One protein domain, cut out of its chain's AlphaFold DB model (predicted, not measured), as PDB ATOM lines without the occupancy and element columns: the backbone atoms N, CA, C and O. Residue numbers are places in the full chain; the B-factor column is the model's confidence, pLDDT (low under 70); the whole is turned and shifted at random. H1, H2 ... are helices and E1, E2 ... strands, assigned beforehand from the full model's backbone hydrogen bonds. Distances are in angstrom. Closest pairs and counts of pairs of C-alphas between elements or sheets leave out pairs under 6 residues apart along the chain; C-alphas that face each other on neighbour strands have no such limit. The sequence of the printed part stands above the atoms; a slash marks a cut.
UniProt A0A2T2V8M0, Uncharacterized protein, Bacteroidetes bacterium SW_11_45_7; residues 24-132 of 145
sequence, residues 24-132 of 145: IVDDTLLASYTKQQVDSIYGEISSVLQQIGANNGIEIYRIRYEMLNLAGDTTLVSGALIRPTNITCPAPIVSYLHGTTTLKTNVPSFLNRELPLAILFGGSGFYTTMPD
ATOM      1  N   ILE A  24     -12.563 126.692 -79.769       94.12
ATOM      2  CA  ILE A  24     -12.203 126.058 -78.495       94.12
ATOM      3  C   ILE A  24     -13.458 125.391 -77.942       94.12
ATOM      4  O   ILE A  24     -14.483 126.042 -77.758       94.12
ATOM      5  N   VAL A  25     -13.361 124.092 -77.674       95.94
ATOM      6  CA  VAL A  25     -14.468 123.296 -77.142       95.94
ATOM      7  C   VAL A  25     -14.513 123.393 -75.621       95.94
ATOM      8  O   VAL A  25     -15.572 123.659 -75.059       95.94
ATOM      9  N   ASP A  26     -13.370 123.208 -74.960       97.06
ATOM     10  CA  ASP A  26     -13.229 123.369 -73.514       97.06
ATOM     11  C   ASP A  26     -11.761 123.524 -73.099       97.06
ATOM     12  O   ASP A  26     -10.828 123.258 -73.869       97.06
ATOM     13  N   ASP A  27     -11.581 123.962 -71.855       97.31
ATOM     14  CA  ASP A  27     -10.312 124.004 -71.150       97.31
ATOM     15  C   ASP A  27     -10.403 123.270 -69.805       97.31
ATOM     16  O   ASP A  27     -11.446 123.211 -69.155       97.31
ATOM     17  N   THR A  28      -9.291 122.670 -69.384       98.44
ATOM     18  CA  THR A  28      -9.166 121.994 -68.088       98.44
ATOM     19  C   THR A  28      -7.857 122.394 -67.427       98.44
ATOM     20  O   THR A  28      -6.789 122.158 -67.990       98.44
ATOM     21  N   LEU A  29      -7.915 122.943 -66.212       98.56
ATOM     22  CA  LEU A  29      -6.723 123.207 -65.406       98.56
ATOM     23  C   LEU A  29      -6.077 121.880 -64.973       98.56
ATOM     24  O   LEU A  29      -6.692 121.085 -64.265       98.56
ATOM     25  N   LEU A  30      -4.831 121.654 -65.386       98.56
ATOM     26  CA  LEU A  30      -4.048 120.464 -65.046       98.56
ATOM     27  C   LEU A  30      -3.152 120.694 -63.828       98.56
ATOM     28  O   LEU A  30      -3.014 119.811 -62.984       98.56
ATOM     29  N   ALA A  31      -2.509 121.863 -63.759       98.38
ATOM     30  CA  ALA A  31      -1.556 122.201 -62.707       98.38
ATOM     31  C   ALA A  31      -1.437 123.719 -62.526       98.38
ATOM     32  O   ALA A  31      -1.656 124.489 -63.458       98.38
ATOM     33  N   SER A  32      -1.027 124.139 -61.331       98.38
ATOM     34  CA  SER A  32      -0.650 125.520 -61.029       98.38
ATOM     35  C   SER A  32       0.646 125.525 -60.227       98.38
ATOM     36  O   SER A  32       0.814 124.720 -59.307       98.38
ATOM     37  N   TYR A  33       1.560 126.420 -60.591       98.31
ATOM     38  CA  TYR A  33       2.853 126.590 -59.948       98.31
ATOM     39  C   TYR A  33       3.046 128.041 -59.527       98.31
ATOM     40  O   TYR A  33       2.895 128.981 -60.309       98.31
ATOM     41  N   THR A  34       3.450 128.228 -58.277       98.12
ATOM     42  CA  THR A  34       3.948 129.513 -57.784       98.12
ATOM     43  C   THR A  34       5.256 129.881 -58.486       98.12
ATOM     44  O   THR A  34       5.992 129.004 -58.938       98.12
ATOM     45  N   LYS A  35       5.608 131.172 -58.507       97.00
ATOM     46  CA  LYS A  35       6.902 131.643 -59.037       97.00
ATOM     47  C   LYS A  35       8.088 130.855 -58.449       97.00
ATOM     48  O   LYS A  35       8.972 130.452 -59.189       97.00
ATOM     49  N   GLN A  36       8.072 130.570 -57.145       96.88
ATOM     50  CA  GLN A  36       9.139 129.811 -56.474       96.88
ATOM     51  C   GLN A  36       9.250 128.360 -56.977       96.88
ATOM     52  O   GLN A  36      10.351 127.824 -57.114       96.88
ATOM     53  N   GLN A  37       8.120 127.711 -57.270       97.56
ATOM     54  CA  GLN A  37       8.126 126.382 -57.887       97.56
ATOM     55  C   GLN A  37       8.651 126.447 -59.325       97.56
ATOM     56  O   GLN A  37       9.431 125.585 -59.721       97.56
ATOM     57  N   VAL A  38       8.308 127.494 -60.082       97.81
ATOM     58  CA  VAL A  38       8.866 127.714 -61.425       97.81
ATOM     59  C   VAL A  38      10.381 127.951 -61.369       97.81
ATOM     60  O   VAL A  38      11.107 127.364 -62.167       97.81
ATOM     61  N   ASP A  39      10.886 128.710 -60.389       96.94
ATOM     62  CA  ASP A  39      12.335 128.891 -60.175       96.94
ATOM     63  C   ASP A  39      13.048 127.551 -59.910       96.94
ATOM     64  O   ASP A  39      14.189 127.346 -60.325       96.94
ATOM     65  N   SER A  40      12.370 126.618 -59.236       96.75
ATOM     66  CA  SER A  40      12.898 125.274 -58.986       96.75
ATOM     67  C   SER A  40      12.951 124.453 -60.277       96.75
ATOM     68  O   SER A  40      13.986 123.856 -60.566       96.75
ATOM     69  N   ILE A  41      11.904 124.518 -61.108       96.56
ATOM     70  CA  ILE A  41      11.880 123.891 -62.444       96.56
ATOM     71  C   ILE A  41      13.000 124.456 -63.333       96.56
ATOM     72  O   ILE A  41      13.657 123.707 -64.051       96.56
ATOM     73  N   TYR A  42      13.285 125.759 -63.263       96.88
ATOM     74  CA  TYR A  42      14.406 126.354 -64.003       96.88
ATOM     75  C   TYR A  42      15.746 125.734 -63.583       96.88
ATOM     76  O   TYR A  42      16.589 125.475 -64.441       96.88
ATOM     77  N   GLY A  43      15.923 125.449 -62.289       95.94
ATOM     78  CA  GLY A  43      17.108 124.765 -61.764       95.94
ATOM     79  C   GLY A  43      17.247 123.310 -62.196       95.94
ATOM     80  O   GLY A  43      18.375 122.856 -62.375       95.94
ATOM     81  N   GLU A  44      16.140 122.606 -62.437       94.00
ATOM     82  CA  GLU A  44      16.169 121.256 -63.018       94.00
ATOM     83  C   GLU A  44      16.652 121.264 -64.476       94.00
ATOM     84  O   GLU A  44      17.302 120.317 -64.917       94.00
ATOM     85  N   ILE A  45      16.375 122.342 -65.219       93.12
ATOM     86  CA  ILE A  45      16.835 122.506 -66.605       93.12
ATOM     87  C   ILE A  45      18.304 122.950 -66.639       93.12
ATOM     88  O   ILE A  45      19.104 122.401 -67.398       93.12
ATOM     89  N   SER A  46      18.666 123.982 -65.868       95.00
ATOM     90  CA  SER A  46      20.031 124.516 -65.818       95.00
ATOM     91  C   SER A  46      20.252 125.441 -64.622       95.00
ATOM     92  O   SER A  46      19.447 126.327 -64.331       95.00
ATOM     93  N   SER A  47      21.432 125.346 -64.008       94.25
ATOM     94  CA  SER A  47      21.871 126.271 -62.955       94.25
ATOM     95  C   SER A  47      21.963 127.729 -63.423       94.25
ATOM     96  O   SER A  47      21.862 128.643 -62.604       94.25
ATOM     97  N   VAL A  48      22.138 127.971 -64.727       94.38
ATOM     98  CA  VAL A  48      22.127 129.325 -65.306       94.38
ATOM     99  C   VAL A  48      20.706 129.884 -65.329       94.38
ATOM    100  O   VAL A  48      20.496 131.038 -64.965       94.38
ATOM    101  N   LEU A  49      19.715 129.068 -65.698       94.19
ATOM    102  CA  LEU A  49      18.316 129.499 -65.721       94.19
ATOM    103  C   LEU A  49      17.802 129.783 -64.310       94.19
ATOM    104  O   LEU A  49      17.106 130.774 -64.113       94.19
ATOM    105  N   GLN A  50      18.201 128.987 -63.316       93.25
ATOM    106  CA  GLN A  50      17.854 129.255 -61.918       93.25
ATOM    107  C   GLN A  50      18.362 130.618 -61.428       93.25
ATOM    108  O   GLN A  50      17.668 131.292 -60.672       93.25
ATOM    109  N   GLN A  51      19.556 131.032 -61.865       93.19
ATOM    110  CA  GLN A  51      20.120 132.340 -61.517       93.19
ATOM    111  C   GLN A  51      19.386 133.499 -62.197       93.19
ATOM    112  O   GLN A  51      19.288 134.574 -61.613       93.19
ATOM    113  N   ILE A  52      18.866 133.286 -63.411       93.75
ATOM    114  CA  ILE A  52      18.003 134.261 -64.096       93.75
ATOM    115  C   ILE A  52      16.652 134.364 -63.373       93.75
ATOM    116  O   ILE A  52      16.164 135.467 -63.136       93.75
ATOM    117  N   GLY A  53      16.083 133.218 -62.990       93.94
ATOM    118  CA  GLY A  53      14.799 133.115 -62.306       93.94
ATOM    119  C   GLY A  53      13.591 133.375 -63.214       93.94
ATOM    120  O   GLY A  53      13.677 133.980 -64.283       93.94
ATOM    121  N   ALA A  54      12.433 132.896 -62.780       95.75
ATOM    122  CA  ALA A  54      11.143 133.209 -63.373       95.75
ATOM    123  C   ALA A  54      10.605 134.539 -62.834       95.75
ATOM    124  O   ALA A  54      10.844 134.900 -61.684       95.75
ATOM    125  N   ASN A  55       9.794 135.239 -63.623       94.75
ATOM    126  CA  ASN A  55       9.110 136.462 -63.187       94.75
ATOM    127  C   ASN A  55       7.693 136.177 -62.668       94.75
ATOM    128  O   ASN A  55       7.145 136.945 -61.877       94.75
ATOM    129  N   ASN A  56       7.102 135.061 -63.096       96.50
ATOM    130  CA  ASN A  56       5.695 134.745 -62.889       96.50
ATOM    131  C   ASN A  56       5.521 133.337 -62.313       96.50
ATOM    132  O   ASN A  56       6.314 132.437 -62.587       96.50
ATOM    133  N   GLY A  57       4.440 133.143 -61.552       98.00
ATOM    134  CA  GLY A  57       3.832 131.819 -61.450       98.00
ATOM    135  C   GLY A  57       3.117 131.463 -62.753       98.00
ATOM    136  O   GLY A  57       2.964 132.310 -63.639       98.00
ATOM    137  N   ILE A  58       2.680 130.215 -62.873       98.56
ATOM    138  CA  ILE A  58       1.982 129.731 -64.061       98.56
ATOM    139  C   ILE A  58       0.812 128.817 -63.706       98.56
ATOM    140  O   ILE A  58       0.790 128.167 -62.663       98.56
ATOM    141  N   GLU A  59      -0.124 128.706 -64.633       98.69
ATOM    142  CA  GLU A  59      -1.130 127.654 -64.686       98.69
ATOM    143  C   GLU A  59      -1.032 126.937 -66.024       98.69
ATOM    144  O   GLU A  59      -0.731 127.545 -67.051       98.69
ATOM    145  N   ILE A  60      -1.280 125.634 -66.005       98.75
ATOM    146  CA  ILE A  60      -1.186 124.764 -67.169       98.75
ATOM    147  C   ILE A  60      -2.566 124.192 -67.429       98.75
ATOM    148  O   ILE A  60      -3.138 123.520 -66.571       98.75
ATOM    149  N   TYR A  61      -3.072 124.437 -68.625       98.69
ATOM    150  CA  TYR A  61      -4.369 123.983 -69.088       98.69
ATOM    151  C   TYR A  61      -4.199 122.948 -70.191       98.69
ATOM    152  O   TYR A  61      -3.309 123.075 -71.032       98.69
ATOM    153  N   ARG A  62      -5.090 121.960 -70.232       98.56
ATOM    154  CA  ARG A  62      -5.409 121.234 -71.463       98.56
ATOM    155  C   ARG A  62      -6.484 122.016 -72.190       98.56
ATOM    156  O   ARG A  62      -7.500 122.335 -71.584       98.56
ATOM    157  N   ILE A  63      -6.264 122.287 -73.466       98.19
ATOM    158  CA  ILE A  63      -7.251 122.899 -74.352       98.19
ATOM    159  C   ILE A  63      -7.689 121.850 -75.362       98.19
ATOM    160  O   ILE A  63      -6.832 121.228 -75.999       98.19
ATOM    161  N   ARG A  64      -9.002 121.693 -75.536       97.50
ATOM    162  CA  ARG A  64      -9.579 120.939 -76.652       97.50
ATOM    163  C   ARG A  64     -10.144 121.901 -77.675       97.50
ATOM    164  O   ARG A  64     -10.871 122.828 -77.323       97.50
ATOM    165  N   TYR A  65      -9.813 121.688 -78.939       95.88
ATOM    166  CA  TYR A  65     -10.216 122.589 -80.012       95.88
ATOM    167  C   TYR A  65     -10.433 121.845 -81.325       95.88
ATOM    168  O   TYR A  65      -9.931 120.740 -81.539       95.88
ATOM    169  N   GLU A  66     -11.224 122.457 -82.195       93.94
ATOM    170  CA  GLU A  66     -11.543 121.929 -83.513       93.94
ATOM    171  C   GLU A  66     -10.483 122.335 -84.543       93.94
ATOM    172  O   GLU A  66     -10.028 123.480 -84.603       93.94
ATOM    173  N   MET A  67     -10.111 121.375 -85.384       89.81
ATOM    174  CA  MET A  67      -9.187 121.531 -86.505       89.81
ATOM    175  C   MET A  67      -9.695 120.706 -87.695       89.81
ATOM    176  O   MET A  67     -10.485 119.784 -87.524       89.81
ATOM    177  N   LEU A  68      -9.237 121.006 -88.910       88.56
ATOM    178  CA  LEU A  68      -9.460 120.134 -90.063       88.56
ATOM    179  C   LEU A  68      -8.470 118.961 -90.062       88.56
ATOM    180  O   LEU A  68      -7.264 119.150 -89.884       88.56
ATOM    181  N   ASN A  69      -8.971 117.747 -90.279       85.88
ATOM    182  CA  ASN A  69      -8.138 116.570 -90.504       85.88
ATOM    183  C   ASN A  69      -7.546 116.572 -91.933       85.88
ATOM    184  O   ASN A  69      -7.771 117.486 -92.726       85.88
ATOM    185  N   LEU A  70      -6.811 115.512 -92.287       85.81
ATOM    186  CA  LEU A  70      -6.196 115.374 -93.617       85.81
ATOM    187  C   LEU A  70      -7.211 115.230 -94.769       85.81
ATOM    188  O   LEU A  70      -6.846 115.462 -95.918       85.81
ATOM    189  N   ALA A  71      -8.459 114.855 -94.476       86.88
ATOM    190  CA  ALA A  71      -9.554 114.755 -95.443       86.88
ATOM    191  C   ALA A  71     -10.372 116.057 -95.568       86.88
ATOM    192  O   ALA A  71     -11.228 116.157 -96.442       86.88
ATOM    193  N   GLY A  72     -10.098 117.065 -94.731       86.44
ATOM    194  CA  GLY A  72     -10.849 118.320 -94.684       86.44
ATOM    195  C   GLY A  72     -12.079 118.296 -93.771       86.44
ATOM    196  O   GLY A  72     -12.787 119.300 -93.706       86.44
ATOM    197  N   ASP A  73     -12.322 117.208 -93.038       87.19
ATOM    198  CA  ASP A  73     -13.400 117.140 -92.050       87.19
ATOM    199  C   ASP A  73     -12.963 117.750 -90.717       87.19
ATOM    200  O   ASP A  73     -11.795 117.681 -90.326       87.19
ATOM    201  N   THR A  74     -13.919 118.301 -89.969       89.75
ATOM    202  CA  THR A  74     -13.656 118.794 -88.612       89.75
ATOM    203  C   THR A  74     -13.354 117.631 -87.666       89.75
ATOM    204  O   THR A  74     -14.084 116.642 -87.605       89.75
ATOM    205  N   THR A  75     -12.281 117.763 -86.893       91.06
ATOM    206  CA  THR A  75     -11.870 116.827 -85.850       91.06
ATOM    207  C   THR A  75     -11.486 117.577 -84.583       91.06
ATOM    208  O   THR A  75     -10.995 118.702 -84.626       91.06
ATOM    209  N   LEU A  76     -11.681 116.919 -83.443       94.38
ATOM    210  CA  LEU A  76     -11.227 117.407 -82.150       94.38
ATOM    211  C   LEU A  76      -9.756 117.038 -81.947       94.38
ATOM    212  O   LEU A  76      -9.373 115.886 -82.175       94.38
ATOM    213  N   VAL A  77      -8.957 118.000 -81.502       95.94
ATOM    214  CA  VAL A  77      -7.552 117.835 -81.113       95.94
ATOM    215  C   VAL A  77      -7.310 118.485 -79.748       95.94
ATOM    216  O   VAL A  77      -8.181 119.174 -79.211       95.94
ATOM    217  N   SER A  78      -6.126 118.257 -79.181       98.06
ATOM    218  CA  SER A  78      -5.730 118.802 -77.884       98.06
ATOM    219  C   SER A  78      -4.358 119.479 -77.920       98.06
ATOM    220  O   SER A  78      -3.566 119.315 -78.853       98.06
ATOM    221  N   GLY A  79      -4.086 120.280 -76.895       98.19
ATOM    222  CA  GLY A  79      -2.776 120.867 -76.628       98.19
ATOM    223  C   GLY A  79      -2.692 121.412 -75.207       98.19
ATOM    224  O   GLY A  79      -3.715 121.560 -74.533       98.19
ATOM    225  N   ALA A  80      -1.479 121.694 -74.739       98.69
ATOM    226  CA  ALA A  80      -1.285 122.429 -73.494       98.69
ATOM    227  C   ALA A  80      -1.264 123.943 -73.743       98.69
ATOM    228  O   ALA A  80      -0.757 124.416 -74.762       98.69
ATOM    229  N   LEU A  81      -1.776 124.703 -72.780       98.44
ATOM    230  CA  LEU A  81      -1.623 126.150 -72.688       98.44
ATOM    231  C   LEU A  81      -1.037 126.493 -71.323       98.44
ATOM    232  O   LEU A  81      -1.603 126.131 -70.295       98.44
ATOM    233  N   ILE A  82       0.066 127.231 -71.310       98.56
ATOM    234  CA  ILE A  82       0.656 127.777 -70.093       98.56
ATOM    235  C   ILE A  82       0.294 129.253 -70.001       98.56
ATOM    236  O   ILE A  82       0.674 130.052 -70.863       98.56
ATOM    237  N   ARG A  83      -0.440 129.600 -68.944       97.88
ATOM    238  CA  ARG A  83      -0.836 130.963 -68.597       97.88
ATOM    239  C   ARG A  83       0.056 131.489 -67.469       97.88
ATOM    240  O   ARG A  83       0.041 130.906 -66.389       97.88
ATOM    241  N   PRO A  84       0.785 132.595 -67.656       97.88
ATOM    242  CA  PRO A  84       1.454 133.282 -66.554       97.88
ATOM    243  C   PRO A  84       0.441 133.995 -65.641       97.88
ATOM    244  O   PRO A  84      -0.485 134.641 -66.127       97.88
ATOM    245  N   THR A  85       0.616 133.903 -64.320       96.56
ATOM    246  CA  THR A  85      -0.402 134.349 -63.343       96.56
ATOM    247  C   THR A  85      -0.264 135.796 -62.866       96.56
ATOM    248  O   THR A  85      -1.235 136.363 -62.376       96.56
ATOM    249  N   ASN A  86       0.905 136.426 -63.025       86.81
ATOM    250  CA  ASN A  86       1.193 137.768 -62.490       86.81
ATOM    251  C   ASN A  86       1.246 138.860 -63.575       86.81
ATOM    252  O   ASN A  86       1.921 139.876 -63.409       86.81
ATOM    253  N   ILE A  87       0.549 138.663 -64.698       87.69
ATOM    254  CA  ILE A  87       0.571 139.602 -65.824       87.69
ATOM    255  C   ILE A  87      -0.576 140.609 -65.739       87.69
ATOM    256  O   ILE A  87      -1.745 140.239 -65.669       87.69
ATOM    257  N   THR A  88      -0.230 141.895 -65.815       87.19
ATOM    258  CA  THR A  88      -1.173 143.029 -65.798       87.19
ATOM    259  C   THR A  88      -1.240 143.795 -67.124       87.19
ATOM    260  O   THR A  88      -2.044 144.713 -67.267       87.19
ATOM    261  N   CYS A  89      -0.412 143.429 -68.104       87.00
ATOM    262  CA  CYS A  89      -0.321 144.059 -69.421       87.00
ATOM    263  C   CYS A  89      -0.498 143.022 -70.548       87.00
ATOM    264  O   CYS A  89      -0.460 141.821 -70.287       87.00
ATOM    265  N   PRO A  90      -0.704 143.439 -71.812       91.25
ATOM    266  CA  PRO A  90      -0.709 142.502 -72.932       91.25
ATOM    267  C   PRO A  90       0.592 141.695 -72.979       91.25
ATOM    268  O   PRO A  90       1.681 142.270 -72.974       91.25
ATOM    269  N   ALA A  91       0.471 140.371 -73.034       93.19
ATOM    270  CA  ALA A  91       1.610 139.467 -73.056       93.19
ATOM    271  C   ALA A  91       1.808 138.839 -74.441       93.19
ATOM    272  O   ALA A  91       0.829 138.525 -75.124       93.19
ATOM    273  N   PRO A  92       3.066 138.630 -74.858       96.19
ATOM    274  CA  PRO A  92       3.378 137.894 -76.073       96.19
ATOM    275  C   PRO A  92       2.963 136.418 -75.970       96.19
ATOM    276  O   PRO A  92       2.843 135.853 -74.880       96.19
ATOM    277  N   ILE A  93       2.788 135.790 -77.134       97.06
ATOM    278  CA  ILE A  93       2.465 134.367 -77.268       97.06
ATOM    279  C   ILE A  93       3.660 133.640 -77.895       97.06
ATOM    280  O   ILE A  93       4.242 134.127 -78.865       97.06
ATOM    281  N   VAL A  94       4.000 132.464 -77.366       97.94
ATOM    282  CA  VAL A  94       4.959 131.518 -77.955       97.94
ATOM    283  C   VAL A  94       4.234 130.213 -78.255       97.94
ATOM    284  O   VAL A  94       3.518 129.697 -77.405       97.94
ATOM    285  N   SER A  95       4.450 129.653 -79.443       97.81
ATOM    286  CA  SER A  95       4.009 128.294 -79.762       97.81
ATOM    287  C   SER A  95       5.214 127.369 -79.758       97.81
ATOM    288  O   SER A  95       6.060 127.448 -80.648       97.81
ATOM    289  N   TYR A  96       5.294 126.492 -78.764       98.12
ATOM    290  CA  TYR A  96       6.314 125.457 -78.692       98.12
ATOM    291  C   TYR A  96       5.800 124.178 -79.361       98.12
ATOM    292  O   TYR A  96       4.708 123.693 -79.070       98.12
ATOM    293  N   LEU A  97       6.604 123.627 -80.264       98.00
ATOM    294  CA  LEU A  97       6.293 122.433 -81.042       98.00
ATOM    295  C   LEU A  97       7.145 121.283 -80.503       98.00
ATOM    296  O   LEU A  97       8.371 121.336 -80.591       98.00
ATOM    297  N   HIS A  98       6.504 120.270 -79.918       97.62
ATOM    298  CA  HIS A  98       7.216 119.140 -79.325       97.62
ATOM    299  C   HIS A  98       7.885 118.249 -80.377       97.62
ATOM    300  O   HIS A  98       7.476 118.207 -81.544       97.62
ATOM    301  N   GLY A  99       8.906 117.506 -79.950       97.12
ATOM    302  CA  GLY A  99       9.625 116.569 -80.807       97.12
ATOM    303  C   GLY A  99       8.808 115.327 -81.179       97.12
ATOM    304  O   GLY A  99       7.675 115.122 -80.743       97.12
ATOM    305  N   THR A 100       9.397 114.450 -81.987       96.50
ATOM    306  CA  THR A 100       8.752 113.197 -82.396       96.50
ATOM    307  C   THR A 100       8.382 112.332 -81.190       96.50
ATOM    308  O   THR A 100       9.210 112.051 -80.322       96.50
ATOM    309  N   THR A 101       7.149 111.831 -81.178       95.06
ATOM    310  CA  THR A 101       6.668 110.859 -80.195       95.06
ATOM    311  C   THR A 101       5.828 109.792 -80.888       95.06
ATOM    312  O   THR A 101       5.108 110.078 -81.842       95.06
ATOM    313  N   THR A 102       5.935 108.548 -80.425       93.56
ATOM    314  CA  THR A 102       5.149 107.404 -80.926       93.56
ATOM    315  C   THR A 102       4.052 106.980 -79.954       93.56
ATOM    316  O   THR A 102       3.170 106.202 -80.310       93.56
ATOM    317  N   LEU A 103       4.091 107.485 -78.718       95.62
ATOM    318  CA  LEU A 103       3.099 107.193 -77.693       95.62
ATOM    319  C   LEU A 103       2.030 108.282 -77.709       95.62
ATOM    320  O   LEU A 103       2.342 109.454 -77.495       95.62
ATOM    321  N   LYS A 104       0.770 107.875 -77.898       95.25
ATOM    322  CA  LYS A 104      -0.382 108.777 -78.050       95.25
ATOM    323  C   LYS A 104      -0.471 109.839 -76.951       95.25
ATOM    324  O   LYS A 104      -0.764 110.989 -77.242       95.25
ATOM    325  N   THR A 105      -0.199 109.461 -75.705       96.62
ATOM    326  CA  THR A 105      -0.312 110.332 -74.527       96.62
ATOM    327  C   THR A 105       1.026 110.890 -74.042       96.62
ATOM    328  O   THR A 105       1.059 111.590 -73.039       96.62
ATOM    329  N   ASN A 106       2.143 110.636 -74.732       97.69
ATOM    330  CA  ASN A 106       3.418 111.288 -74.415       97.69
ATOM    331  C   ASN A 106       3.511 112.642 -75.138       97.69
ATOM    332  O   ASN A 106       4.399 112.866 -75.964       97.69
ATOM    333  N   VAL A 107       2.555 113.520 -74.842       98.38
ATOM    334  CA  VAL A 107       2.365 114.835 -75.470       98.38
ATOM    335  C   VAL A 107       2.087 115.919 -74.422       98.38
ATOM    336  O   VAL A 107       1.732 115.586 -73.286       98.38
ATOM    337  N   PRO A 108       2.269 117.207 -74.755       98.38
ATOM    338  CA  PRO A 108       2.189 118.306 -73.797       98.38
ATOM    339  C   PRO A 108       0.906 118.370 -72.973       98.38
ATOM    340  O   PRO A 108       0.983 118.574 -71.759       98.38
ATOM    341  N   SER A 109      -0.268 118.137 -73.571       98.00
ATOM    342  CA  SER A 109      -1.526 118.192 -72.815       98.00
ATOM    343  C   SER A 109      -1.663 117.086 -71.762       98.00
ATOM    344  O   SER A 109      -2.566 117.137 -70.933       98.00
ATOM    345  N   PHE A 110      -0.765 116.100 -71.749       98.25
ATOM    346  CA  PHE A 110      -0.651 115.039 -70.745       98.25
ATOM    347  C   PHE A 110       0.572 115.233 -69.833       98.25
ATOM    348  O   PHE A 110       1.017 114.287 -69.188       98.25
ATOM    349  N   LEU A 111       1.090 116.464 -69.753       97.88
ATOM    350  CA  LEU A 111       2.222 116.854 -68.909       97.88
ATOM    351  C   LEU A 111       3.496 116.048 -69.216       97.88
ATOM    352  O   LEU A 111       4.151 115.520 -68.318       97.88
ATOM    353  N   ASN A 112       3.834 115.919 -70.504       97.38
ATOM    354  CA  ASN A 112       5.019 115.172 -70.918       97.38
ATOM    355  C   ASN A 112       6.339 115.833 -70.470       97.38
ATOM    356  O   ASN A 112       6.392 116.959 -69.977       97.38
ATOM    357  N   ARG A 113       7.447 115.133 -70.727       96.19
ATOM    358  CA  ARG A 113       8.805 115.572 -70.365       96.19
ATOM    359  C   ARG A 113       9.284 116.870 -71.030       96.19
ATOM    360  O   ARG A 113      10.311 117.392 -70.624       96.19
ATOM    361  N   GLU A 114       8.610 117.349 -72.076       96.75
ATOM    362  CA  GLU A 114       8.982 118.594 -72.765       96.75
ATOM    363  C   GLU A 114       8.270 119.818 -72.179       96.75
ATOM    364  O   GLU A 114       8.670 120.948 -72.455       96.75
ATOM    365  N   LEU A 115       7.264 119.616 -71.322       97.06
ATOM    366  CA  LEU A 115       6.532 120.689 -70.654       97.06
ATOM    367  C   LEU A 115       7.444 121.713 -69.944       97.06
ATOM    368  O   LEU A 115       7.178 122.908 -70.095       97.06
ATOM    369  N   PRO A 116       8.543 121.331 -69.250       96.94
ATOM    370  CA  PRO A 116       9.451 122.299 -68.628       96.94
ATOM    371  C   PRO A 116      10.020 123.349 -69.598       96.94
ATOM    372  O   PRO A 116      10.240 124.492 -69.203       96.94
ATOM    373  N   LEU A 117      10.192 123.009 -70.882       95.62
ATOM    374  CA  LEU A 117      10.670 123.954 -71.898       95.62
ATOM    375  C   LEU A 117       9.630 125.035 -72.212       95.62
ATOM    376  O   LEU A 117       9.989 126.180 -72.461       95.62
ATOM    377  N   ALA A 118       8.342 124.706 -72.147       96.31
ATOM    378  CA  ALA A 118       7.278 125.696 -72.263       96.31
ATOM    379  C   ALA A 118       7.069 126.484 -70.963       96.31
ATOM    380  O   ALA A 118       6.765 127.677 -71.009       96.31
ATOM    381  N   ILE A 119       7.285 125.850 -69.805       97.62
ATOM    382  CA  ILE A 119       7.264 126.522 -68.497       97.62
ATOM    383  C   ILE A 119       8.315 127.638 -68.448       97.62
ATOM    384  O   ILE A 119       8.037 128.684 -67.869       97.62
ATOM    385  N   LEU A 120       9.466 127.475 -69.108       96.88
ATOM    386  CA  LEU A 120      10.469 128.538 -69.259       96.88
ATOM    387  C   LEU A 120       9.897 129.809 -69.913       96.88
ATOM    388  O   LEU A 120      10.167 130.927 -69.472       96.88
ATOM    389  N   PHE A 121       9.080 129.665 -70.953       97.00
ATOM    390  CA  PHE A 121       8.425 130.809 -71.588       97.00
ATOM    391  C   PHE A 121       7.297 131.360 -70.701       97.00
ATOM    392  O   PHE A 121       7.231 132.569 -70.471       97.00
ATOM    393  N   GLY A 122       6.482 130.482 -70.110       97.25
ATOM    394  CA  GLY A 122       5.433 130.853 -69.156       97.25
ATOM    395  C   GLY A 122       5.954 131.669 -67.970       97.25
ATOM    396  O   GLY A 122       5.498 132.783 -67.726       97.25
ATOM    397  N   GLY A 123       6.975 131.172 -67.276       96.94
ATOM    398  CA  GLY A 123       7.608 131.862 -66.151       96.94
ATOM    399  C   GLY A 123       8.219 133.207 -66.543       96.94
ATOM    400  O   GLY A 123       8.199 134.155 -65.752       96.94
ATOM    401  N   SER A 124       8.682 133.334 -67.788       95.38
ATOM    402  CA  SER A 124       9.214 134.582 -68.352       95.38
ATOM    403  C   SER A 124       8.128 135.585 -68.766       95.38
ATOM    404  O   SER A 124       8.442 136.745 -69.018       95.38
ATOM    405  N   GLY A 125       6.855 135.172 -68.777       96.31
ATOM    406  CA  GLY A 125       5.705 136.038 -69.032       96.31
ATOM    407  C   GLY A 125       5.062 135.879 -70.413       96.31
ATOM    408  O   GLY A 125       4.376 136.787 -70.872       96.31
ATOM    409  N   PHE A 126       5.272 134.745 -71.080       97.50
ATOM    410  CA  PHE A 126       4.641 134.436 -72.363       97.50
ATOM    411  C   PHE A 126       3.458 133.491 -72.159       97.50
ATOM    412  O   PHE A 126       3.580 132.469 -71.481       97.50
ATOM    413  N   TYR A 127       2.332 133.762 -72.815       97.81
ATOM    414  CA  TYR A 127       1.336 132.709 -73.021       97.81
ATOM    415  C   TYR A 127       1.950 131.662 -73.944       97.81
ATOM    416  O   TYR A 127       2.369 131.991 -75.052       97.81
ATOM    417  N   THR A 128       2.046 130.416 -73.489       98.38
ATOM    418  CA  THR A 128       2.767 129.385 -74.246       98.38
ATOM    419  C   THR A 128       1.830 128.272 -74.669       98.38
ATOM    420  O   THR A 128       1.274 127.581 -73.820       98.38
ATOM    421  N   THR A 129       1.645 128.093 -75.973       98.25
ATOM    422  CA  THR A 129       0.848 127.003 -76.543       98.25
ATOM    423  C   THR A 129       1.745 125.827 -76.914       98.25
ATOM    424  O   THR A 129       2.869 126.007 -77.384       98.25
ATOM    425  N   MET A 130       1.244 124.610 -76.715       98.44
ATOM    426  CA  MET A 130       1.907 123.372 -77.115       98.44
ATOM    427  C   MET A 130       0.884 122.405 -77.731       98.44
ATOM    428  O   MET A 130       0.269 121.622 -77.002       98.44
ATOM    429  N   PRO A 131       0.645 122.465 -79.051       97.62
ATOM    430  CA  PRO A 131      -0.249 121.530 -79.734       97.62
ATOM    431  C   PRO A 131       0.255 120.085 -79.615       97.62
ATOM    432  O   PRO A 131       1.450 119.858 -79.773       97.62
ATOM    433  N   ASP A 132      -0.640 119.113 -79.408       97.56
ATOM    434  CA  ASP A 132      -0.259 117.688 -79.342       97.56
ATOM    435  C   ASP A 132      -0.091 117.035 -80.724       97.56
ATOM    436  O   ASP A 132       0.416 115.927 -80.818       97.56
TER     437      ASP A 132
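AT A GLANCE: This is residues 24 to 132 of the 145 residues of an uncharacterized protein of Bacteroidetes bacterium SW_11_45_7 (UniProt A0A2T2V8M0). One twisted sheet of five strands has helix H3 over one face, while the hairpin of E2 and E3 reaches out at one end of the long axis and the small helical hairpin of H1 and H2 sits at the other. The printed part has 109 residues, with three named helices and five named strands in the order E1, H1, H2, E2, E3, E4, H3, E5. The mixed sheet runs E1, E2, E3, E5, E4, and the class is mixed, helices and strands. The whole is compact, with a radius of gyration of the C-alphas of 14.5 A and spans of 48 by 32 by 20 A.

HOW THE PARTS SIT: E1, residues 24 to 33, is an edge strand and bends by 53 degrees at residue 30. Its neighbour E2, residues 58 to 68, is antiparallel at 159 degrees, with N 28 and O 62 2.9 A apart, within hydrogen-bond range. H1, residues 35 to 45, and H2, residues 47 to 52, form a helical hairpin: they touch at the C-alphas of Gly 43 and Gln 50, their closest, 4.6 A apart, and run opposite ways at a shallow tilt of 34 degrees, only just short of steep. H1 only grazes the sheet with its residues 35 to 41, and H2 is not on it. E3, residues 74 to 84, forms a hairpin with E2, antiparallel at 160 degrees, with N 61 and O 81 2.8 A apart. E5, residues 127 to 131, is antiparallel to E3 at 149 degrees, with N 82 and O 128 2.8 A apart. E4, residues 93 to 95, is the other edge strand, parallel to E5 at 22 degrees, with N 94 and O 127 2.9 A apart. H3, residues 115 to 124, lies over E3 at a height over the sheet of 7.2 A and runs slantwise to the strands, only just, at 30.4 degrees to E3 on the local plane. E4, H3 and E5 form a strand-helix-strand unit, two parallel neighbour strands with a helix between, and its crossover is right-handed. H1 and H3 touch at a steep tilt of 49 degrees, opposite ways, their closest C-alphas those of Val 38 and Gly 123, 6.4 A apart. Every O i to N i+4 pair is within hydrogen-bond range in H1 and H2, and 5 of 6 are in H3.

IN THESE COORDINATES: E1 begins at C-alpha 24, (-12.203, 126.058, -78.495), and measures 23.9 A from first to last C-alpha. H1 measures 15.5 A, E2 30.0 A, E3 30.4 A and H3 14.3 A. H3 begins at C-alpha 115, (6.532, 120.689, -70.654). E5 ends at C-alpha 131, (-0.249, 121.530, -79.734).

THE WHOLE: The two C-alphas farthest apart are those of Gln 51 and Ala 71, at 48.4 A. The printed part has no cut. The link from E4 to H3, residues 96 to 114, is long. The mean pLDDT of the printed part is 95.7, and no printed residue is under 70.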